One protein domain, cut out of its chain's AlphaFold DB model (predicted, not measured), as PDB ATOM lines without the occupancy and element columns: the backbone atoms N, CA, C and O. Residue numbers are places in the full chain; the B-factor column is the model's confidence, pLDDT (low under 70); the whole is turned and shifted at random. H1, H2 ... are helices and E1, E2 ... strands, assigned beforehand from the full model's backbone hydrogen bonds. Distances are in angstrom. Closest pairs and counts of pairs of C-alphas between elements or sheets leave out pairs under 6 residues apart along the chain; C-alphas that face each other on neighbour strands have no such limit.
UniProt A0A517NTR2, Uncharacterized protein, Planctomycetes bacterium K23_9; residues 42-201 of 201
ATOM      1  N   ALA A  42     245.584 253.256 182.753       86.50
ATOM      2  CA  ALA A  42     246.688 252.334 182.995       86.50
ATOM      3  C   ALA A  42     246.411 251.392 184.176       86.50
ATOM      4  O   ALA A  42     246.648 250.193 184.067       86.50
ATOM      5  N   GLN A  43     245.862 251.912 185.280       86.31
ATOM      6  CA  GLN A  43     245.498 251.081 186.429       86.31
ATOM      7  C   GLN A  43     244.369 250.112 186.057       86.31
ATOM      8  O   GLN A  43     244.513 248.922 186.303       86.31
ATOM      9  N   ARG A  44     243.328 250.570 185.343       82.12
ATOM     10  CA  ARG A  44     242.251 249.686 184.854       82.12
ATOM     11  C   ARG A  44     242.766 248.545 183.978       82.12
ATOM     12  O   ARG A  44     242.292 247.420 184.096       82.12
ATOM     13  N   GLN A  45     243.718 248.832 183.091       85.12
ATOM     14  CA  GLN A  45     244.326 247.808 182.244       85.12
ATOM     15  C   GLN A  45     245.140 246.807 183.069       85.12
ATOM     16  O   GLN A  45     245.052 245.607 182.827       85.12
ATOM     17  N   LEU A  46     245.899 247.280 184.060       89.00
ATOM     18  CA  LEU A  46     246.645 246.411 184.965       89.00
ATOM     19  C   LEU A  46     245.711 245.513 185.786       89.00
ATOM     20  O   LEU A  46     245.952 244.313 185.887       89.00
ATOM     21  N   ASP A  47     244.629 246.080 186.318       88.44
ATOM     22  CA  ASP A  47     243.613 245.342 187.065       88.44
ATOM     23  C   ASP A  47     243.012 244.216 186.214       88.44
ATOM     24  O   ASP A  47     242.917 243.077 186.668       88.44
ATOM     25  N   HIS A  48     242.675 244.520 184.955       85.31
ATOM     26  CA  HIS A  48     242.168 243.537 184.000       85.31
ATOM     27  C   HIS A  48     243.166 242.401 183.762       85.31
ATOM     28  O   HIS A  48     242.784 241.241 183.811       85.31
ATOM     29  N   VAL A  49     244.443 242.715 183.520       89.19
ATOM     30  CA  VAL A  49     245.483 241.700 183.268       89.19
ATOM     31  C   VAL A  49     245.692 240.788 184.482       89.19
ATOM     32  O   VAL A  49     245.877 239.583 184.324       89.19
ATOM     33  N   VAL A  50     245.643 241.328 185.702       92.69
ATOM     34  CA  VAL A  50     245.779 240.524 186.925       92.69
ATOM     35  C   VAL A  50     244.564 239.626 187.142       92.69
ATOM     36  O   VAL A  50     244.724 238.442 187.437       92.69
ATOM     37  N   LEU A  51     243.353 240.159 186.976       88.75
ATOM     38  CA  LEU A  51     242.125 239.373 187.117       88.75
ATOM     39  C   LEU A  51     242.038 238.279 186.048       88.75
ATOM     40  O   LEU A  51     241.693 237.144 186.363       88.75
ATOM     41  N   ASP A  52     242.435 238.593 184.817       86.12
ATOM     42  CA  ASP A  52     242.560 237.639 183.719       86.12
ATOM     43  C   ASP A  52     243.501 236.470 184.062       86.12
ATOM     44  O   ASP A  52     243.168 235.301 183.840       86.12
ATOM     45  N   ALA A  53     244.649 236.775 184.672       91.06
ATOM     46  CA  ALA A  53     245.589 235.760 185.129       91.06
ATOM     47  C   ALA A  53     244.972 234.848 186.201       91.06
ATOM     48  O   ALA A  53     245.145 233.634 186.124       91.06
ATOM     49  N   VAL A  54     244.213 235.398 187.157       91.88
ATOM     50  CA  VAL A  54     243.522 234.603 188.191       91.88
ATOM     51  C   VAL A  54     242.419 233.727 187.599       91.88
ATOM     52  O   VAL A  54     242.326 232.552 187.940       91.88
ATOM     53  N   LEU A  55     241.591 234.259 186.700       87.19
ATOM     54  CA  LEU A  55     240.511 233.493 186.070       87.19
ATOM     55  C   LEU A  55     241.057 232.349 185.209       87.19
ATOM     56  O   LEU A  55     240.556 231.226 185.272       87.19
ATOM     57  N   SER A  56     242.113 232.621 184.440       86.50
ATOM     58  CA  SER A  56     242.805 231.605 183.645       86.50
ATOM     59  C   SER A  56     243.436 230.534 184.534       86.50
ATOM     60  O   SER A  56     243.365 229.347 184.226       86.50
ATOM     61  N   ASP A  57     244.019 230.941 185.660       90.31
ATOM     62  CA  ASP A  57     244.587 230.033 186.648       90.31
ATOM     63  C   ASP A  57     243.528 229.127 187.296       90.31
ATOM     64  O   ASP A  57     243.728 227.918 187.375       90.31
ATOM     65  N   LEU A  58     242.371 229.680 187.678       86.62
ATOM     66  CA  LEU A  58     241.244 228.923 188.238       86.62
ATOM     67  C   LEU A  58     240.698 227.870 187.267       86.62
ATOM     68  O   LEU A  58     240.382 226.761 187.690       86.62
ATOM     69  N   LEU A  59     240.610 228.192 185.973       83.81
ATOM     70  CA  LEU A  59     240.175 227.250 184.935       83.81
ATOM     71  C   LEU A  59     241.150 226.082 184.745       83.81
ATOM     72  O   LEU A  59     240.736 224.974 184.410       83.81
ATOM     73  N   LEU A  60     242.445 226.326 184.942       85.62
ATOM     74  CA  LEU A  60     243.492 225.314 184.799       85.62
ATOM     75  C   LEU A  60     243.773 224.561 186.106       85.62
ATOM     76  O   LEU A  60     244.447 223.530 186.086       85.62
ATOM     77  N   TYR A  61     243.274 225.059 187.239       86.69
ATOM     78  CA  TYR A  61     243.520 224.474 188.547       86.69
ATOM     79  C   TYR A  61     242.768 223.149 188.725       86.69
ATOM     80  O   TYR A  61     241.541 223.104 188.818       86.69
ATOM     81  N   SER A  62     243.532 222.061 188.824       83.81
ATOM     82  CA  SER A  62     243.026 220.692 188.961       83.81
ATOM     83  C   SER A  62     243.125 220.134 190.386       83.81
ATOM     84  O   SER A  62     243.132 218.917 190.551       83.81
ATOM     85  N   GLY A  63     243.299 220.986 191.401       84.44
ATOM     86  CA  GLY A  63     243.364 220.529 192.790       84.44
ATOM     87  C   GLY A  63     242.009 220.038 193.298       84.44
ATOM     88  O   GLY A  63     240.961 220.521 192.866       84.44
ATOM     89  N   ASP A  64     242.035 219.103 194.250       85.06
ATOM     90  CA  ASP A  64     240.825 218.500 194.835       85.06
ATOM     91  C   ASP A  64     239.942 219.516 195.579       85.06
ATOM     92  O   ASP A  64     238.759 219.281 195.806       85.06
ATOM     93  N   ASP A  65     240.513 220.661 195.955       84.75
ATOM     94  CA  ASP A  65     239.828 221.781 196.587       84.75
ATOM     95  C   ASP A  65     239.501 222.911 195.603       84.75
ATOM     96  O   ASP A  65     239.404 224.068 196.013       84.75
ATOM     97  N   SER A  66     239.356 222.603 194.313       83.12
ATOM     98  CA  SER A  66     238.917 223.572 193.313       83.12
ATOM     99  C   SER A  66     237.430 223.915 193.499       83.12
ATOM    100  O   SER A  66     236.578 223.037 193.346       83.12
ATOM    101  N   PRO A  67     237.075 225.186 193.763       80.12
ATOM    102  CA  PRO A  67     235.686 225.591 194.003       80.12
ATOM    103  C   PRO A  67     234.849 225.663 192.719       80.12
ATOM    104  O   PRO A  67     233.631 225.796 192.782       80.12
ATOM    105  N   VAL A  68     235.493 225.603 191.550       77.50
ATOM    106  CA  VAL A  68     234.828 225.699 190.242       77.50
ATOM    107  C   VAL A  68     234.540 224.331 189.624       77.50
ATOM    108  O   VAL A  68     233.751 224.235 188.688       77.50
ATOM    109  N   VAL A  69     235.140 223.257 190.150       74.56
ATOM    110  CA  VAL A  69     234.893 221.886 189.690       74.56
ATOM    111  C   VAL A  69     233.636 221.351 190.373       74.56
ATOM    112  O   VAL A  69     233.668 220.836 191.489       74.56
ATOM    113  N   VAL A  70     232.500 221.438 189.682       65.38
ATOM    114  CA  VAL A  70     231.228 220.892 190.170       65.38
ATOM    115  C   VAL A  70     231.055 219.469 189.643       65.38
ATOM    116  O   VAL A  70     231.159 219.212 188.443       65.38
ATOM    117  N   SER A  71     230.803 218.515 190.543       60.56
ATOM    118  CA  SER A  71     230.596 217.096 190.197       60.56
ATOM    119  C   SER A  71     231.741 216.476 189.374       60.56
ATOM    120  O   SER A  71     231.504 215.643 188.498       60.56
ATOM    121  N   GLY A  72     232.985 216.888 189.641       63.72
ATOM    122  CA  GLY A  72     234.185 216.350 188.988       63.72
ATOM    123  C   GLY A  72     234.416 216.833 187.553       63.72
ATOM    124  O   GLY A  72     235.257 216.268 186.857       63.72
ATOM    125  N   LYS A  73     233.680 217.850 187.085       66.31
ATOM    126  CA  LYS A  73     233.883 218.456 185.764       66.31
ATOM    127  C   LYS A  73     234.406 219.878 185.908       66.31
ATOM    128  O   LYS A  73     233.718 220.734 186.456       66.31
ATOM    129  N   THR A  74     235.602 220.127 185.381       68.88
ATOM    130  CA  THR A  74     236.114 221.488 185.211       68.88
ATOM    131  C   THR A  74     235.283 222.196 184.143       68.88
ATOM    132  O   THR A  74     235.088 221.633 183.060       68.88
ATOM    133  N   PRO A  75     234.752 223.392 184.424       70.06
ATOM    134  CA  PRO A  75     234.007 224.144 183.433       70.06
ATOM    135  C   PRO A  75     234.959 224.666 182.349       70.06
ATOM    136  O   PRO A  75     236.120 224.961 182.616       70.06
ATOM    137  N   ASN A  76     234.465 224.794 181.115       67.94
ATOM    138  CA  ASN A  76     235.244 225.384 180.015       67.94
ATOM    139  C   ASN A  76     235.316 226.919 180.107       67.94
ATOM    140  O   ASN A  76     236.133 227.544 179.437       67.94
ATOM    141  N   GLU A  77     234.432 227.517 180.905       68.94
ATOM    142  CA  GLU A  77     234.243 228.955 181.049       68.94
ATOM    143  C   GLU A  77     233.749 229.281 182.463       68.94
ATOM    144  O   GLU A  77     233.083 228.466 183.102       68.94
ATOM    145  N   LEU A  78     234.072 230.473 182.962       72.06
ATOM    146  CA  LEU A  78     233.580 230.966 184.246       72.06
ATOM    147  C   LEU A  78     232.556 232.070 183.989       72.06
ATOM    148  O   LEU A  78     232.731 232.885 183.099       72.06
ATOM    149  N   SER A  79     231.473 232.133 184.756       69.69
ATOM    150  CA  SER A  79     230.602 233.318 184.727       69.69
ATOM    151  C   SER A  79     231.173 234.355 185.685       69.69
ATOM    152  O   SER A  79     231.363 234.039 186.857       69.69
ATOM    153  N   PHE A  80     231.456 235.571 185.217       72.75
ATOM    154  CA  PHE A  80     232.006 236.651 186.042       72.75
ATOM    155  C   PHE A  80     231.062 237.863 186.032       72.75
ATOM    156  O   PHE A  80     230.449 238.198 185.022       72.75
ATOM    157  N   GLY A  81     230.874 238.489 187.186       65.12
ATOM    158  CA  GLY A  81     229.926 239.572 187.402       65.12
ATOM    159  C   GLY A  81     230.578 240.932 187.189       65.12
ATOM    160  O   GLY A  81     231.741 241.143 187.511       65.12
ATOM    161  N   VAL A  82     229.804 241.891 186.682       55.62
ATOM    162  CA  VAL A  82     230.252 243.284 186.474       55.62
ATOM    163  C   VAL A  82     230.258 244.089 187.785       55.62
ATOM    164  O   VAL A  82     230.750 245.217 187.836       55.62
ATOM    165  N   GLU A  83     229.709 243.517 188.855       57.66
ATOM    166  CA  GLU A  83     229.624 244.144 190.168       57.66
ATOM    167  C   GLU A  83     230.881 243.850 190.989       57.66
ATOM    168  O   GLU A  83     231.183 242.700 191.308       57.66
ATOM    169  N   SER A  84     231.604 244.917 191.340       60.25
ATOM    170  CA  SER A  84     232.640 244.850 192.367       60.25
ATOM    171  C   SER A  84     231.973 244.716 193.727       60.25
ATOM    172  O   SER A  84     231.055 245.472 194.051       60.25
ATOM    173  N   LEU A  85     232.488 243.813 194.555       64.44
ATOM    174  CA  LEU A  85     232.094 243.747 195.957       64.44
ATOM    175  C   LEU A  85     232.573 245.019 196.671       64.44
ATOM    176  O   LEU A  85     233.730 245.421 196.534       64.44
ATOM    177  N   SER A  86     231.667 245.677 197.399       59.47
ATOM    178  CA  SER A  86     231.927 246.914 198.154       59.47
ATOM    179  C   SER A  86     231.678 246.750 199.657       59.47
ATOM    180  O   SER A  86     231.470 247.728 200.374       59.47
ATOM    181  N   ASN A  87     231.634 245.513 200.151       68.62
ATOM    182  CA  ASN A  87     231.513 245.253 201.580       68.62
ATOM    183  C   ASN A  87     232.819 245.589 202.310       68.62
ATOM    184  O   ASN A  87     233.915 245.447 201.769       68.62
ATOM    185  N   TRP A  88     232.678 246.030 203.559       68.81
ATOM    186  CA  TRP A  88     233.813 246.394 204.393       68.81
ATOM    187  C   TRP A  88     234.694 245.169 204.654       68.81
ATOM    188  O   TRP A  88     234.202 244.115 205.062       68.81
ATOM    189  N   LEU A  89     235.990 245.318 204.395       83.00
ATOM    190  CA  LEU A  89     236.990 244.263 204.465       83.00
ATOM    191  C   LEU A  89     238.208 244.827 205.196       83.00
ATOM    192  O   LEU A  89     238.623 245.943 204.891       83.00
ATOM    193  N   ARG A  90     238.799 244.089 206.138       88.00
ATOM    194  CA  ARG A  90     240.056 244.497 206.785       88.00
ATOM    195  C   ARG A  90     241.235 243.742 206.187       88.00
ATOM    196  O   ARG A  90     241.077 242.628 205.694       88.00
ATOM    197  N   THR A  91     242.436 244.309 206.293       90.56
ATOM    198  CA  THR A  91     243.668 243.669 205.796       90.56
ATOM    199  C   THR A  91     243.854 242.281 206.399       90.56
ATOM    200  O   THR A  91     244.159 241.328 205.684       90.56
ATOM    201  N   ASP A  92     243.603 242.140 207.699       89.94
ATOM    202  CA  ASP A  92     243.726 240.851 208.380       89.94
ATOM    203  C   ASP A  92     242.688 239.831 207.890       89.94
ATOM    204  O   ASP A  92     242.990 238.642 207.856       89.94
ATOM    205  N   ASP A  93     241.513 240.269 207.419       88.00
ATOM    206  CA  ASP A  93     240.539 239.367 206.799       88.00
ATOM    207  C   ASP A  93     241.037 238.873 205.436       88.00
ATOM    208  O   ASP A  93     240.695 237.764 205.024       88.00
ATOM    209  N   VAL A  94     241.773 239.703 204.682       89.69
ATOM    210  CA  VAL A  94     242.373 239.347 203.375       89.69
ATOM    211  C   VAL A  94     243.469 238.311 203.557       89.69
ATOM    212  O   VAL A  94     243.532 237.339 202.804       89.69
ATOM    213  N   LEU A  95     244.316 238.535 204.559       92.50
ATOM    214  CA  LEU A  95     245.494 237.728 204.857       92.50
ATOM    215  C   LEU A  95     245.211 236.590 205.839       92.50
ATOM    216  O   LEU A  95     246.146 235.953 206.313       92.50
ATOM    217  N   PHE A  96     243.945 236.347 206.181       90.19
ATOM    218  CA  PHE A  96     243.592 235.315 207.142       90.19
ATOM    219  C   PHE A  96     244.010 233.933 206.625       90.19
ATOM    220  O   PHE A  96     243.513 233.468 205.598       90.19
ATOM    221  N   GLU A  97     244.902 233.260 207.348       90.00
ATOM    222  CA  GLU A  97     245.438 231.948 206.979       90.00
ATOM    223  C   GLU A  97     244.472 230.833 207.403       90.00
ATOM    224  O   GLU A  97     244.567 230.271 208.492       90.00
ATOM    225  N   TYR A  98     243.509 230.498 206.542       88.44
ATOM    226  CA  TYR A  98     242.565 229.411 206.820       88.44
ATOM    227  C   TYR A  98     243.242 228.031 206.766       88.44
ATOM    228  O   TYR A  98     242.871 227.117 207.502       88.44
ATOM    229  N   ARG A  99     244.251 227.874 205.900       86.88
ATOM    230  CA  ARG A  99     245.142 226.707 205.855       86.88
ATOM    231  C   ARG A  99     246.579 227.189 205.903       86.88
ATOM    232  O   ARG A  99     246.924 228.084 205.155       86.88
ATOM    233  N   GLU A 100     247.420 226.559 206.713       88.44
ATOM    234  CA  GLU A 100     248.813 226.992 206.904       88.44
ATOM    235  C   GLU A 100     249.703 226.701 205.675       88.44
ATOM    236  O   GLU A 100     250.617 227.458 205.357       88.44
ATOM    237  N   GLU A 101     249.449 225.591 204.969       88.62
ATOM    238  CA  GLU A 101     250.353 225.078 203.926       88.62
ATOM    239  C   GLU A 101     250.618 226.054 202.764       88.62
ATOM    240  O   GLU A 101     251.790 226.235 202.427       88.62
ATOM    241  N   PRO A 102     249.610 226.726 202.161       86.75
ATOM    242  CA  PRO A 102     249.868 227.668 201.072       86.75
ATOM    243  C   PRO A 102     250.732 228.858 201.505       86.75
ATOM    244  O   PRO A 102     251.567 229.323 200.732       86.75
ATOM    245  N   TRP A 103     250.564 229.327 202.745       92.44
ATOM    246  CA  TRP A 103     251.247 230.510 203.273       92.44
ATOM    247  C   TRP A 103     252.696 230.228 203.664       92.44
ATOM    248  O   TRP A 103     253.562 231.070 203.434       92.44
ATOM    249  N   LYS A 104     252.996 229.020 204.161       93.31
ATOM    250  CA  LYS A 104     254.372 228.599 204.494       93.31
ATOM    251  C   LYS A 104     255.336 228.617 203.313       93.31
ATOM    252  O   LYS A 104     256.541 228.727 203.521       93.31
ATOM    253  N   ASN A 105     254.824 228.479 202.093       92.12
ATOM    254  CA  ASN A 105     255.647 228.455 200.885       92.12
ATOM    255  C   ASN A 105     256.073 229.856 200.424       92.12
ATOM    256  O   ASN A 105     256.890 229.974 199.509       92.12
ATOM    257  N   LEU A 106     255.539 230.912 201.042       94.56
ATOM    258  CA  LEU A 106     255.937 232.279 200.748       94.56
ATOM    259  C   LEU A 106     257.276 232.608 201.410       94.56
ATOM    260  O   LEU A 106     257.516 232.345 202.588       94.56
ATOM    261  N   THR A 107     258.151 233.256 200.650       95.94
ATOM    262  CA  THR A 107     259.335 233.912 201.209       95.94
ATOM    263  C   THR A 107     258.922 235.109 202.065       95.94
ATOM    264  O   THR A 107     257.887 235.728 201.826       95.94
ATOM    265  N   SER A 108     259.779 235.527 203.002       96.12
ATOM    266  CA  SER A 108     259.513 236.715 203.829       96.12
ATOM    267  C   SER A 108     259.260 237.980 202.999       96.12
ATOM    268  O   SER A 108     258.459 238.824 203.394       96.12
ATOM    269  N   HIS A 109     259.917 238.099 201.839       95.00
ATOM    270  CA  HIS A 109     259.668 239.188 200.897       95.00
ATOM    271  C   HIS A 109     258.246 239.123 200.328       95.00
ATOM    272  O   HIS A 109     257.519 240.107 200.396       95.00
ATOM    273  N   GLN A 110     257.821 237.956 199.836       96.12
ATOM    274  CA  GLN A 110     256.467 237.763 199.305       96.12
ATOM    275  C   GLN A 110     255.397 238.005 200.373       96.12
ATOM    276  O   GLN A 110     254.402 238.662 200.089       96.12
ATOM    277  N   THR A 111     255.610 237.554 201.612       96.25
ATOM    278  CA  THR A 111     254.693 237.831 202.729       96.25
ATOM    279  C   THR A 111     254.556 239.333 202.989       96.25
ATOM    280  O   THR A 111     253.446 239.835 203.163       96.25
ATOM    281  N   GLN A 112     255.670 240.071 202.990       96.94
ATOM    282  CA  GLN A 112     255.651 241.517 203.203       96.94
ATOM    283  C   GLN A 112     254.956 242.251 202.050       96.94
ATOM    284  O   GLN A 112     254.104 243.108 202.297       96.94
ATOM    285  N   SER A 113     255.273 241.905 200.802       97.56
ATOM    286  CA  SER A 113     254.644 242.509 199.625       97.56
ATOM    287  C   SER A 113     253.155 242.184 199.537       97.56
ATOM    288  O   SER A 113     252.360 243.060 199.198       97.56
ATOM    289  N   ALA A 114     252.749 240.968 199.916       97.00
ATOM    290  CA  ALA A 114     251.345 240.580 200.005       97.00
ATOM    291  C   ALA A 114     250.587 241.403 201.054       97.00
ATOM    292  O   ALA A 114     249.448 241.794 200.807       97.00
ATOM    293  N   ARG A 115     251.218 241.729 202.190       97.38
ATOM    294  CA  ARG A 115     250.609 242.608 203.199       97.38
ATOM    295  C   ARG A 115     250.388 244.023 202.673       97.38
ATOM    296  O   ARG A 115     249.288 244.542 202.809       97.38
ATOM    297  N   ILE A 116     251.387 244.599 202.003       97.88
ATOM    298  CA  ILE A 116     251.262 245.921 201.365       97.88
ATOM    299  C   ILE A 116     250.159 245.901 200.296       97.88
ATOM    300  O   ILE A 116     249.345 246.817 200.226       97.88
ATOM    301  N   ALA A 117     250.105 244.842 199.484       97.75
ATOM    302  CA  ALA A 117     249.058 244.672 198.485       97.75
ATOM    303  C   ALA A 117     247.666 244.540 199.126       97.75
ATOM    304  O   ALA A 117     246.711 245.115 198.617       97.75
ATOM    305  N   ALA A 118     247.532 243.834 200.250       96.69
ATOM    306  CA  ALA A 118     246.266 243.713 200.972       96.69
ATOM    307  C   ALA A 118     245.797 245.053 201.559       96.69
ATOM    308  O   ALA A 118     244.615 245.375 201.451       96.69
ATOM    309  N   ASP A 119     246.714 245.858 202.101       95.94
ATOM    310  CA  ASP A 119     246.408 247.223 202.544       95.94
ATOM    311  C   ASP A 119     245.929 248.098 201.373       95.94
ATOM    312  O   ASP A 119     244.961 248.848 201.511       95.94
ATOM    313  N   ASP A 120     246.556 247.979 200.197       94.88
ATOM    314  CA  ASP A 120     246.113 248.688 198.993       94.88
ATOM    315  C   ASP A 120     244.720 248.231 198.538       94.88
ATOM    316  O   ASP A 120     243.879 249.075 198.236       94.88
ATOM    317  N   LEU A 121     244.436 246.924 198.551       92.75
ATOM    318  CA  LEU A 121     243.106 246.383 198.247       92.75
ATOM    319  C   LEU A 121     242.040 247.009 199.153       92.75
ATOM    320  O   LEU A 121     241.041 247.528 198.658       92.75
ATOM    321  N   VAL A 122     242.263 246.999 200.470       91.75
ATOM    322  CA  VAL A 122     241.315 247.544 201.456       91.75
ATOM    323  C   VAL A 122     241.119 249.037 201.246       91.75
ATOM    324  O   VAL A 122     239.984 249.496 201.122       91.75
ATOM    325  N   ARG A 123     242.215 249.788 201.094       90.88
ATOM    326  CA  ARG A 123     242.170 251.221 200.792       90.88
ATOM    327  C   ARG A 123     241.334 251.505 199.544       90.88
ATOM    328  O   ARG A 123     240.571 252.467 199.540       90.88
ATOM    329  N   ARG A 124     241.474 250.700 198.483       86.50
ATOM    330  CA  ARG A 124     240.717 250.865 197.229       86.50
ATOM    331  C   ARG A 124     239.225 250.597 197.404       86.50
ATOM    332  O   ARG A 124     238.427 251.315 196.806       86.50
ATOM    333  N   ILE A 125     238.853 249.613 198.225       84.81
ATOM    334  CA  ILE A 125     237.452 249.367 198.602       84.81
ATOM    335  C   ILE A 125     236.892 250.584 199.345       84.81
ATOM    336  O   ILE A 125     235.843 251.098 198.967       84.81
ATOM    337  N   GLU A 126     237.604 251.075 200.364       83.62
ATOM    338  CA  GLU A 126     237.159 252.194 201.207       83.62
ATOM    339  C   GLU A 126     237.063 253.521 200.453       83.62
ATOM    340  O   GLU A 126     236.176 254.325 200.726       83.62
ATOM    341  N   SER A 127     237.955 253.764 199.490       78.56
ATOM    342  CA  SER A 127     237.924 254.983 198.679       78.56
ATOM    343  C   SER A 127     236.936 254.923 197.513       78.56
ATOM    344  O   SER A 127     236.958 255.822 196.670       78.56
ATOM    345  N   GLU A 128     236.141 253.851 197.412       72.44
ATOM    346  CA  GLU A 128     235.299 253.539 196.249       72.44
ATOM    347  C   GLU A 128     236.087 253.633 194.924       72.44
ATOM    348  O   GLU A 128     235.536 253.896 193.854       72.44
ATOM    349  N   ASP A 129     237.404 253.390 194.983       66.12
ATOM    350  CA  ASP A 129     238.327 253.347 193.840       66.12
ATOM    351  C   ASP A 129     238.246 251.952 193.210       66.12
ATOM    352  O   ASP A 129     239.233 251.221 193.045       66.12
ATOM    353  N   LEU A 130     236.996 251.554 192.963       64.25
ATOM    354  CA  LEU A 130     236.611 250.225 192.544       64.25
ATOM    355  C   LEU A 130     237.121 249.998 191.128       64.25
ATOM    356  O   LEU A 130     236.974 250.822 190.217       64.25
ATOM    357  N   VAL A 131     237.725 248.835 190.946       55.19
ATOM    358  CA  VAL A 131     238.088 248.349 189.629       55.19
ATOM    359  C   VAL A 131     236.830 248.147 188.823       55.19
ATOM    360  O   VAL A 131     235.923 247.440 189.238       55.19
ATOM    361  N   VAL A 132     236.837 248.812 187.667       54.94
ATOM    362  CA  VAL A 132     236.280 248.353 186.396       54.94
ATOM    363  C   VAL A 132     234.973 247.574 186.558       54.94
ATOM    364  O   VAL A 132     234.974 246.371 186.793       54.94
ATOM    365  N   LYS A 133     233.851 248.239 186.257       49.66
ATOM    366  CA  LYS A 133     232.727 247.530 185.637       49.66
ATOM    367  C   LYS A 133     233.299 246.821 184.411       49.66
ATOM    368  O   LYS A 133     233.627 247.496 183.433       49.66
ATOM    369  N   PHE A 134     233.501 245.508 184.487       47.59
ATOM    370  CA  PHE A 134     233.894 244.719 183.326       47.59
ATOM    371  C   PHE A 134     232.901 245.030 182.211       47.59
ATOM    372  O   PHE A 134     231.691 244.897 182.387       47.59
ATOM    373  N   SER A 135     233.387 245.538 181.077       40.66
ATOM    374  CA  SER A 135     232.516 245.660 179.915       40.66
ATOM    375  C   SER A 135     232.067 244.253 179.541       40.66
ATOM    376  O   SER A 135     232.904 243.353 179.514       40.66
ATOM    377  N   SER A 136     230.789 244.086 179.219       41.91
ATOM    378  CA  SER A 136     230.104 242.841 178.827       41.91
ATOM    379  C   SER A 136     230.694 242.085 177.618       41.91
ATOM    380  O   SER A 136     230.017 241.245 177.039       41.91
ATOM    381  N   ASN A 137     231.910 242.421 177.185       40.62
ATOM    382  CA  ASN A 137     232.537 241.974 175.946       40.62
ATOM    383  C   ASN A 137     233.757 241.060 176.164       40.62
ATOM    384  O   ASN A 137     234.394 240.704 175.176       40.62
ATOM    385  N   ASP A 138     234.097 240.677 177.401       47.88
ATOM    386  CA  ASP A 138     234.990 239.529 177.598       47.88
ATOM    387  C   ASP A 138     234.150 238.258 177.409       47.88
ATOM    388  O   ASP A 138     233.179 237.992 178.109       47.88
ATOM    389  N   ASN A 139     234.484 237.498 176.378       43.16
ATOM    390  CA  ASN A 139     233.816 236.278 175.940       43.16
ATOM    391  C   ASN A 139     233.927 235.112 176.939       43.16
ATOM    392  O   ASN A 139     233.332 234.066 176.701       43.16
ATOM    393  N   ARG A 140     234.650 235.289 178.051       49.53
ATOM    394  CA  ARG A 140     234.668 234.382 179.210       49.53
ATOM    395  C   ARG A 140     233.852 234.928 180.378       49.53
ATOM    396  O   ARG A 140     234.058 234.510 181.504       49.53
ATOM    397  N   VAL A 141     232.993 235.913 180.134       47.81
ATOM    398  CA  VAL A 141     232.142 236.569 181.128       47.81
ATOM    399  C   VAL A 141     230.703 236.341 180.693       47.81
ATOM    400  O   VAL A 141     230.089 237.155 180.005       47.81
ATOM    401  N   LEU A 142     230.152 235.187 181.063       44.75
ATOM    402  CA  LEU A 142     228.724 234.952 180.902       44.75
ATOM    403  C   LEU A 142     227.968 235.704 181.998       44.75
ATOM    404  O   LEU A 142     228.084 235.405 183.182       44.75
ATOM    405  N   LEU A 143     227.140 236.659 181.573       44.16
ATOM    406  CA  LEU A 143     226.144 237.344 182.407       44.16
ATOM    407  C   LEU A 143     224.945 236.436 182.753       44.16
ATOM    408  O   LEU A 143     223.956 236.900 183.313       44.16
ATOM    409  N   THR A 144     225.004 235.158 182.369       39.53
ATOM    410  CA  THR A 144     223.913 234.184 182.463       39.53
ATOM    411  C   THR A 144     224.357 232.966 183.270       39.53
ATOM    412  O   THR A 144     224.472 231.856 182.757       39.53
ATOM    413  N   GLY A 145     224.630 233.193 184.544       48.69
ATOM    414  CA  GLY A 145     224.561 232.178 185.587       48.69
ATOM    415  C   GLY A 145     223.746 232.780 186.721       48.69
ATOM    416  O   GLY A 145     223.838 233.988 186.939       48.69
ATOM    417  N   ASP A 146     222.953 231.980 187.434       56.34
ATOM    418  CA  ASP A 146     222.116 232.501 188.526       56.34
ATOM    419  C   ASP A 146     222.955 233.226 189.605       56.34
ATOM    420  O   ASP A 146     222.418 234.045 190.346       56.34
ATOM    421  N   TRP A 147     224.275 232.968 189.655       69.75
ATOM    422  CA  TRP A 147     225.244 233.575 190.571       69.75
ATOM    423  C   TRP A 147     226.640 233.645 189.916       69.75
ATOM    424  O   TRP A 147     227.310 232.614 189.827       69.75
ATOM    425  N   PRO A 148     227.100 234.800 189.406       77.38
ATOM    426  CA  PRO A 148     228.426 234.912 188.801       77.38
ATOM    427  C   PRO A 148     229.529 235.094 189.855       77.38
ATOM    428  O   PRO A 148     229.287 235.585 190.957       77.38
ATOM    429  N   ILE A 149     230.767 234.751 189.495       81.75
ATOM    430  CA  ILE A 149     231.963 235.079 190.277       81.75
ATOM    431  C   ILE A 149     232.072 236.597 190.404       81.75
ATOM    432  O   ILE A 149     231.943 237.312 189.415       81.75
ATOM    433  N   GLN A 150     232.370 237.090 191.597       82.88
ATOM    434  CA  GLN A 150     232.600 238.513 191.844       82.88
ATOM    435  C   GLN A 150     233.995 238.711 192.426       82.88
ATOM    436  O   GLN A 150     234.487 237.853 193.155       82.88
ATOM    437  N   ALA A 151     234.639 239.837 192.131       85.44
ATOM    438  CA  ALA A 151     235.936 240.177 192.709       85.44
ATOM    439  C   ALA A 151     235.909 241.557 193.359       85.44
ATOM    440  O   ALA A 151     235.166 242.451 192.951       85.44
ATOM    441  N   TRP A 152     236.767 241.723 194.359       86.88
ATOM    442  CA  TRP A 152     237.195 243.044 194.804       86.88
ATOM    443  C   TRP A 152     238.252 243.598 193.835       86.88
ATOM    444  O   TRP A 152     238.869 242.826 193.090       86.88
ATOM    445  N   PRO A 153     238.506 244.920 193.841       87.56
ATOM    446  CA  PRO A 153     239.663 245.478 193.149       87.56
ATOM    447  C   PRO A 153     240.957 244.756 193.566       87.56
ATOM    448  O   PRO A 153     241.164 244.564 194.766       87.56
ATOM    449  N   PRO A 154     241.858 244.381 192.636       92.31
ATOM    450  CA  PRO A 154     243.156 243.850 193.020       92.31
ATOM    451  C   PRO A 154     243.938 244.890 193.824       92.31
ATOM    452  O   PRO A 154     243.940 246.077 193.495       92.31
ATOM    453  N   GLY A 155     244.616 244.452 194.872       94.50
ATOM    454  CA  GLY A 155     245.584 245.276 195.582       94.50
ATOM    455  C   GLY A 155     246.981 245.048 195.037       94.50
ATOM    456  O   GLY A 155     247.292 243.953 194.569       94.50
ATOM    457  N   PHE A 156     247.836 246.064 195.105       96.81
ATOM    458  CA  PHE A 156     249.199 245.975 194.591       96.81
ATOM    459  C   PHE A 156     250.228 246.453 195.602       96.81
ATOM    460  O   PHE A 156     250.031 247.459 196.282       96.81
ATOM    461  N   CYS A 157     251.388 245.801 195.606       96.88
ATOM    462  CA  CYS A 157     252.584 246.402 196.179       96.88
ATOM    463  C   CYS A 157     252.975 247.667 195.383       96.88
ATOM    464  O   CYS A 157     252.615 247.829 194.210       96.88
ATOM    465  N   ALA A 158     253.719 248.582 196.008       92.81
ATOM    466  CA  ALA A 158     254.089 249.868 195.411       92.81
ATOM    467  C   ALA A 158     254.905 249.726 194.109       92.81
ATOM    468  O   ALA A 158     254.765 250.542 193.199       92.81
ATOM    469  N   ASP A 159     255.717 248.674 194.004       94.38
ATOM    470  CA  ASP A 159     256.536 248.335 192.832       94.38
ATOM    471  C   ASP A 159     255.755 247.645 191.695       94.38
ATOM    472  O   ASP A 159     256.310 247.382 190.623       94.38
ATOM    473  N   LYS A 160     254.466 247.352 191.923       95.12
ATOM    474  CA  LYS A 160     253.582 246.616 191.009       95.12
ATOM    475  C   LYS A 160     254.152 245.252 190.579       95.12
ATOM    476  O   LYS A 160     253.831 244.797 189.480       95.12
ATOM    477  N   GLN A 161     254.980 244.621 191.417       97.44
ATOM    478  CA  GLN A 161     255.490 243.259 191.202       97.44
ATOM    479  C   GLN A 161     254.630 242.202 191.895       97.44
ATOM    480  O   GLN A 161     254.433 241.127 191.343       97.44
ATOM    481  N   THR A 162     254.038 242.539 193.040       98.44
ATOM    482  CA  THR A 162     253.099 241.663 193.753       98.44
ATOM    483  C   THR A 162     251.681 242.217 193.666       98.44
ATOM    484  O   THR A 162     251.460 243.419 193.858       98.44
ATOM    485  N   ALA A 163     250.712 241.338 193.423       97.94
ATOM    486  CA  ALA A 163     249.292 241.654 193.473       97.94
ATOM    487  C   ALA A 163     248.542 240.657 194.359       97.94
ATOM    488  O   ALA A 163     248.931 239.494 194.474       97.94
ATOM    489  N   ILE A 164     247.447 241.110 194.960       97.38
ATOM    490  CA  ILE A 164     246.506 240.256 195.679       97.38
ATOM    491  C   ILE A 164     245.109 240.434 195.099       97.38
ATOM    492  O   ILE A 164     244.655 241.552 194.857       97.38
ATOM    493  N   VAL A 165     244.428 239.320 194.866       94.12
ATOM    494  CA  VAL A 165     243.054 239.288 194.374       94.12
ATOM    495  C   VAL A 165     242.217 238.504 195.360       94.12
ATOM    496  O   VAL A 165     242.586 237.398 195.759       94.12
ATOM    497  N   ARG A 166     241.069 239.069 195.722       92.31
ATOM    498  CA  ARG A 166     240.042 238.374 196.489       92.31
ATOM    499  C   ARG A 166     238.790 238.228 195.639       92.31
ATOM    500  O   ARG A 166     238.451 239.154 194.896       92.31
ATOM    501  N   MET A 167     238.112 237.088 195.738       89.06
ATOM    502  CA  MET A 167     236.910 236.799 194.947       89.06
ATOM    503  C   MET A 167     235.876 236.014 195.751       89.06
ATOM    504  O   MET A 167     236.224 235.314 196.701       89.06
ATOM    505  N   THR A 168     234.620 236.106 195.330       87.44
ATOM    506  CA  THR A 168     233.527 235.225 195.741       87.44
ATOM    507  C   THR A 168     233.170 234.314 194.574       87.44
ATOM    508  O   THR A 168     232.928 234.779 193.461       87.44
ATOM    509  N   LEU A 169     233.140 233.014 194.843       86.19
ATOM    510  CA  LEU A 169     232.972 231.918 193.895       86.19
ATOM    511  C   LEU A 169     231.713 231.129 194.291       86.19
ATOM    512  O   LEU A 169     231.807 230.206 195.103       86.19
ATOM    513  N   PRO A 170     230.522 231.520 193.814       81.50
ATOM    514  CA  PRO A 170     229.274 230.856 194.182       81.50
ATOM    515  C   PRO A 170     229.088 229.504 193.469       81.50
ATOM    516  O   PRO A 170     229.486 229.336 192.317       81.50
ATOM    517  N   TRP A 171     228.413 228.553 194.125       75.62
ATOM    518  CA  TRP A 171     227.867 227.339 193.499       75.62
ATOM    519  C   TRP A 171     226.535 226.933 194.144       75.62
ATOM    520  O   TRP A 171     226.272 227.183 195.316       75.62
ATOM    521  N   GLY A 172     225.656 226.275 193.383       65.12
ATOM    522  CA  GLY A 172     224.431 225.679 193.941       65.12
ATOM    523  C   GLY A 172     223.428 226.666 194.568       65.12
ATOM    524  O   GLY A 172     222.575 226.247 195.345       65.12
ATOM    525  N   GLY A 173     223.519 227.961 194.253       68.19
ATOM    526  CA  GLY A 173     222.556 229.003 194.627       68.19
ATOM    527  C   GLY A 173     222.668 229.568 196.047       68.19
ATOM    528  O   GLY A 173     222.311 230.720 196.256       68.19
ATOM    529  N   TRP A 174     223.175 228.788 197.002       74.19
ATOM    530  CA  TRP A 174     223.320 229.211 198.406       74.19
ATOM    531  C   TRP A 174     224.747 229.085 198.929       74.19
ATOM    532  O   TRP A 174     225.109 229.767 199.882       74.19
ATOM    533  N   HIS A 175     225.566 228.268 198.273       81.00
ATOM    534  CA  HIS A 175     226.931 228.026 198.694       81.00
ATOM    535  C   HIS A 175     227.898 228.945 197.955       81.00
ATOM    536  O   HIS A 175     227.684 229.317 196.797       81.00
ATOM    537  N   HIS A 176     228.993 229.302 198.614       85.56
ATOM    538  CA  HIS A 176     230.058 230.056 197.971       85.56
ATOM    539  C   HIS A 176     231.402 229.815 198.643       85.56
ATOM    540  O   HIS A 176     231.497 229.424 199.806       85.56
ATOM    541  N   ALA A 177     232.464 230.075 197.893       89.06
ATOM    542  CA  ALA A 177     233.814 230.110 198.409       89.06
ATOM    543  C   ALA A 177     234.312 231.538 198.309       89.06
ATOM    544  O   ALA A 177     234.031 232.245 197.344       89.06
ATOM    545  N   VAL A 178     235.086 231.950 199.296       90.75
ATOM    546  CA  VAL A 178     235.908 233.145 199.187       90.75
ATOM    547  C   VAL A 178     237.314 232.692 198.843       90.75
ATOM    548  O   VAL A 178     237.878 231.849 199.546       90.75
ATOM    549  N   SER A 179     237.874 233.229 197.764       92.62
ATOM    550  CA  SER A 179     239.254 232.962 197.384       92.62
ATOM    551  C   SER A 179     240.165 234.144 197.669       92.62
ATOM    552  O   SER A 179     239.773 235.299 197.496       92.62
ATOM    553  N   THR A 180     241.394 233.833 198.074       95.88
ATOM    554  CA  THR A 180     242.523 234.765 198.113       95.88
ATOM    555  C   THR A 180     243.619 234.221 197.203       95.88
ATOM    556  O   THR A 180     244.044 233.070 197.343       95.88
ATOM    557  N   HIS A 181     244.087 235.059 196.282       96.75
ATOM    558  CA  HIS A 181     245.169 234.757 195.352       96.75
ATOM    559  C   HIS A 181     246.280 235.789 195.488       96.75
ATOM    560  O   HIS A 181     246.008 236.986 195.420       96.75
ATOM    561  N   ILE A 182     247.525 235.335 195.633       98.06
ATOM    562  CA  ILE A 182     248.708 236.203 195.548       98.06
ATOM    563  C   ILE A 182     249.413 235.895 194.236       98.06
ATOM    564  O   ILE A 182     249.624 234.726 193.902       98.06
ATOM    565  N   LEU A 183     249.768 236.946 193.504       98.31
ATOM    566  CA  LEU A 183     250.439 236.865 192.221       98.31
ATOM    567  C   LEU A 183     251.768 237.608 192.261       98.31
ATOM    568  O   LEU A 183     251.863 238.681 192.855       98.31
ATOM    569  N   GLU A 184     252.748 237.063 191.554       98.12
ATOM    570  CA  GLU A 184     254.012 237.730 191.247       98.12
ATOM    571  C   GLU A 184     254.116 237.982 189.747       98.12
ATOM    572  O   GLU A 184     253.633 237.193 188.921       98.12
ATOM    573  N   ARG A 185     254.749 239.098 189.405       97.44
ATOM    574  CA  ARG A 185     255.008 239.506 188.034       97.44
ATOM    575  C   ARG A 185     256.390 239.034 187.594       97.44
ATOM    576  O   ARG A 185     257.386 239.278 188.265       97.44
ATOM    577  N   ASP A 186     256.446 238.413 186.424       94.50
ATOM    578  CA  ASP A 186     257.679 238.102 185.703       94.50
ATOM    579  C   ASP A 186     257.567 238.659 184.278       94.50
ATOM    580  O   ASP A 186     256.789 238.172 183.449       94.50
ATOM    581  N   GLY A 187     258.275 239.760 184.012       91.75
ATOM    582  CA  GLY A 187     258.125 240.528 182.777       91.75
ATOM    583  C   GLY A 187     256.699 241.062 182.615       91.75
ATOM    584  O   GLY A 187     256.239 241.874 183.413       91.75
ATOM    585  N   ASP A 188     255.985 240.603 181.589       88.69
ATOM    586  CA  ASP A 188     254.584 240.975 181.332       88.69
ATOM    587  C   ASP A 188     253.572 239.929 181.813       88.69
ATOM    588  O   ASP A 188     252.365 240.089 181.621       88.69
ATOM    589  N   ARG A 189     254.045 238.860 182.458       93.94
ATOM    590  CA  ARG A 189     253.205 237.761 182.922       93.94
ATOM    591  C   ARG A 189     252.966 237.851 184.423       93.94
ATOM    592  O   ARG A 189     253.893 238.071 185.192       93.94
ATOM    593  N   TRP A 190     251.729 237.592 184.829       97.25
ATOM    594  CA  TRP A 190     251.358 237.382 186.225       97.25
ATOM    595  C   TRP A 190     251.183 235.893 186.500       97.25
ATOM    596  O   TRP A 190     250.557 235.181 185.712       97.25
ATOM    597  N   THR A 191     251.746 235.419 187.609       97.00
ATOM    598  CA  THR A 191     251.677 234.013 188.020       97.00
ATOM    599  C   THR A 191     251.144 233.916 189.438       97.00
ATOM    600  O   THR A 191     251.659 234.578 190.336       97.00
ATOM    601  N   VAL A 192     250.134 233.071 189.651       97.00
ATOM    602  CA  VAL A 192     249.568 232.807 190.978       97.00
ATOM    603  C   VAL A 192     250.546 231.954 191.792       97.00
ATOM    604  O   VAL A 192     250.801 230.796 191.456       97.00
ATOM    605  N   ILE A 193     251.072 232.528 192.876       96.56
ATOM    606  CA  ILE A 193     251.998 231.868 193.809       96.56
ATOM    607  C   ILE A 193     251.304 231.352 195.076       96.56
ATOM    608  O   ILE A 193     251.830 230.463 195.736       96.56
ATOM    609  N   LEU A 194     250.109 231.863 195.394       96.56
ATOM    610  CA  LEU A 194     249.265 231.364 196.480       96.56
ATOM    611  C   LEU A 194     247.813 231.273 196.023       96.56
ATOM    612  O   LEU A 194     247.293 232.196 195.398       96.56
ATOM    613  N   ARG A 195     247.154 230.174 196.399       95.75
ATOM    614  CA  ARG A 195     245.703 229.985 196.322       95.75
ATOM    615  C   ARG A 195     245.209 229.597 197.704       95.75
ATOM    616  O   ARG A 195     245.763 228.690 198.321       95.75
ATOM    617  N   GLN A 196     244.157 230.248 198.167       94.00
ATOM    618  CA  GLN A 196     243.413 229.808 199.333       94.00
ATOM    619  C   GLN A 196     241.925 229.926 199.046       94.00
ATOM    620  O   GLN A 196     241.475 230.967 198.576       94.00
ATOM    621  N   PHE A 197     241.176 228.880 199.387       92.56
ATOM    622  CA  PHE A 197     239.724 228.834 199.280       92.56
ATOM    623  C   PHE A 197     239.120 228.596 200.663       92.56
ATOM    624  O   PHE A 197     239.514 227.663 201.367       92.56
ATOM    625  N   VAL A 198     238.163 229.434 201.048       91.00
ATOM    626  CA  VAL A 198     237.375 229.285 202.274       91.00
ATOM    627  C   VAL A 198     235.932 229.028 201.876       91.00
ATOM    628  O   VAL A 198     235.332 229.849 201.192       91.00
ATOM    629  N   TYR A 199     235.402 227.879 202.281       87.94
ATOM    630  CA  TYR A 199     234.096 227.383 201.857       87.94
ATOM    631  C   TYR A 199     233.016 227.747 202.872       87.94
ATOM    632  O   TYR A 199     233.179 227.485 204.066       87.94
ATOM    633  N   TYR A 200     231.908 228.296 202.384       83.25
ATOM    634  CA  TYR A 200     230.737 228.645 203.177       83.25
ATOM    635  C   TYR A 200     229.502 227.891 202.658       83.25
ATOM    636  O   TYR A 200     229.330 227.766 201.438       83.25
ATOM    637  N   PRO A 201     228.674 227.348 203.571       75.88
ATOM    638  CA  PRO A 201     227.410 226.718 203.219       75.88
ATOM    639  C   PRO A 201     226.364 227.740 202.766       75.88
ATOM    640  O   PRO A 201     226.528 228.946 203.049       75.88
TER     641      PRO A 201
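What this domain is: This is residues 42 to 201 of the 201 residues of an uncharacterized protein of Planctomycetes bacterium K23_9 (UniProt A0A517NTR2). A twisted sheet of three long strands, E1, E2 and E3, runs through the middle, with one long helix on each face: H1 on one, H4 on the other. These are three layers, helices on both faces of a sheet; two short helices, H2 and H3, only graze the sheet, H2 with residue 94 near E1 and E2 and H3 near the edge strand E3, and a long loop, residues 127 to 161, comes back along E1 and pairs with it briefly at residues 150 to 151 and 155 to 156. The printed part has 160 residues, with four named helices and then three named strands in the order H1 H2 H3 H4 E1 E2 E3; the sheet's order is E1 E2 E3, antiparallel, and the class is mixed, helices and strands. The whole is compact and rounded, with a radius of gyration of the C-alphas of 14.8 A and spans of 38 by 34 by 32 A.

Where its parts are: H1, residues 42 to 60, begins at C-alpha 42 (246.688, 252.334, 182.995) and is 27.3 A long. H2 is residues 91 to 94 and H3 residues 100 to 104. H4, residues 108 to 126, is also 27.3 A long and starts at C-alpha 108 (259.513, 236.715, 203.829). E1, residues 162 to 171, measures 29.0 A, E2, residues 175 to 186, 34.9 A, and E3, residues 189 to 200, 31.6 A, ending at C-alpha 200 (230.737, 228.645, 203.177).

How they stand to each other: E1, E2 and E3 form a meander, each strand the antiparallel neighbour of the one before; E1 and E2 are a hairpin, as are E2 and E3. Between E1 and E2, N 169 and O 177 are 2.8 A apart, within hydrogen-bond range; between E2 and E3, N 178 and O 198 are 2.8 A apart. E3 bends by 57 degrees at residue 193. H1 is on the sheet with residues 47 to 58; its closest C-alphas to E3 are those of Ala 53 and Trp 190, 6.1 A. H4 is on the sheet at a height of 6.6 A, over E1 and E2, and runs across the strands, at 66 degrees to E1 on the local plane; the C-alphas of Ala 117 and Ile 164 are its closest to E1, 5.8 A. H2 touches H4 with residues 115 to 122 of H4 alone, closest at the C-alphas of Thr 91 and Ala 118, 5.5 A. H2 and H3 only graze the sheet, and H1 and H4 are apart. Every O i to N i+4 pair is within hydrogen-bond range in H1, H3 and H4; H2 is too short for such a pair.

The domain as a whole: The C-alphas of Ser 108 and Thr 144, the two farthest apart, are 41.6 A apart. The printed part has no cut; the links H1 to H2 and H4 to E1 are long. Mean pLDDT of the printed part is 82.0, and 37 residues are under 70, among them residues 81 to 88 and 129 to 147.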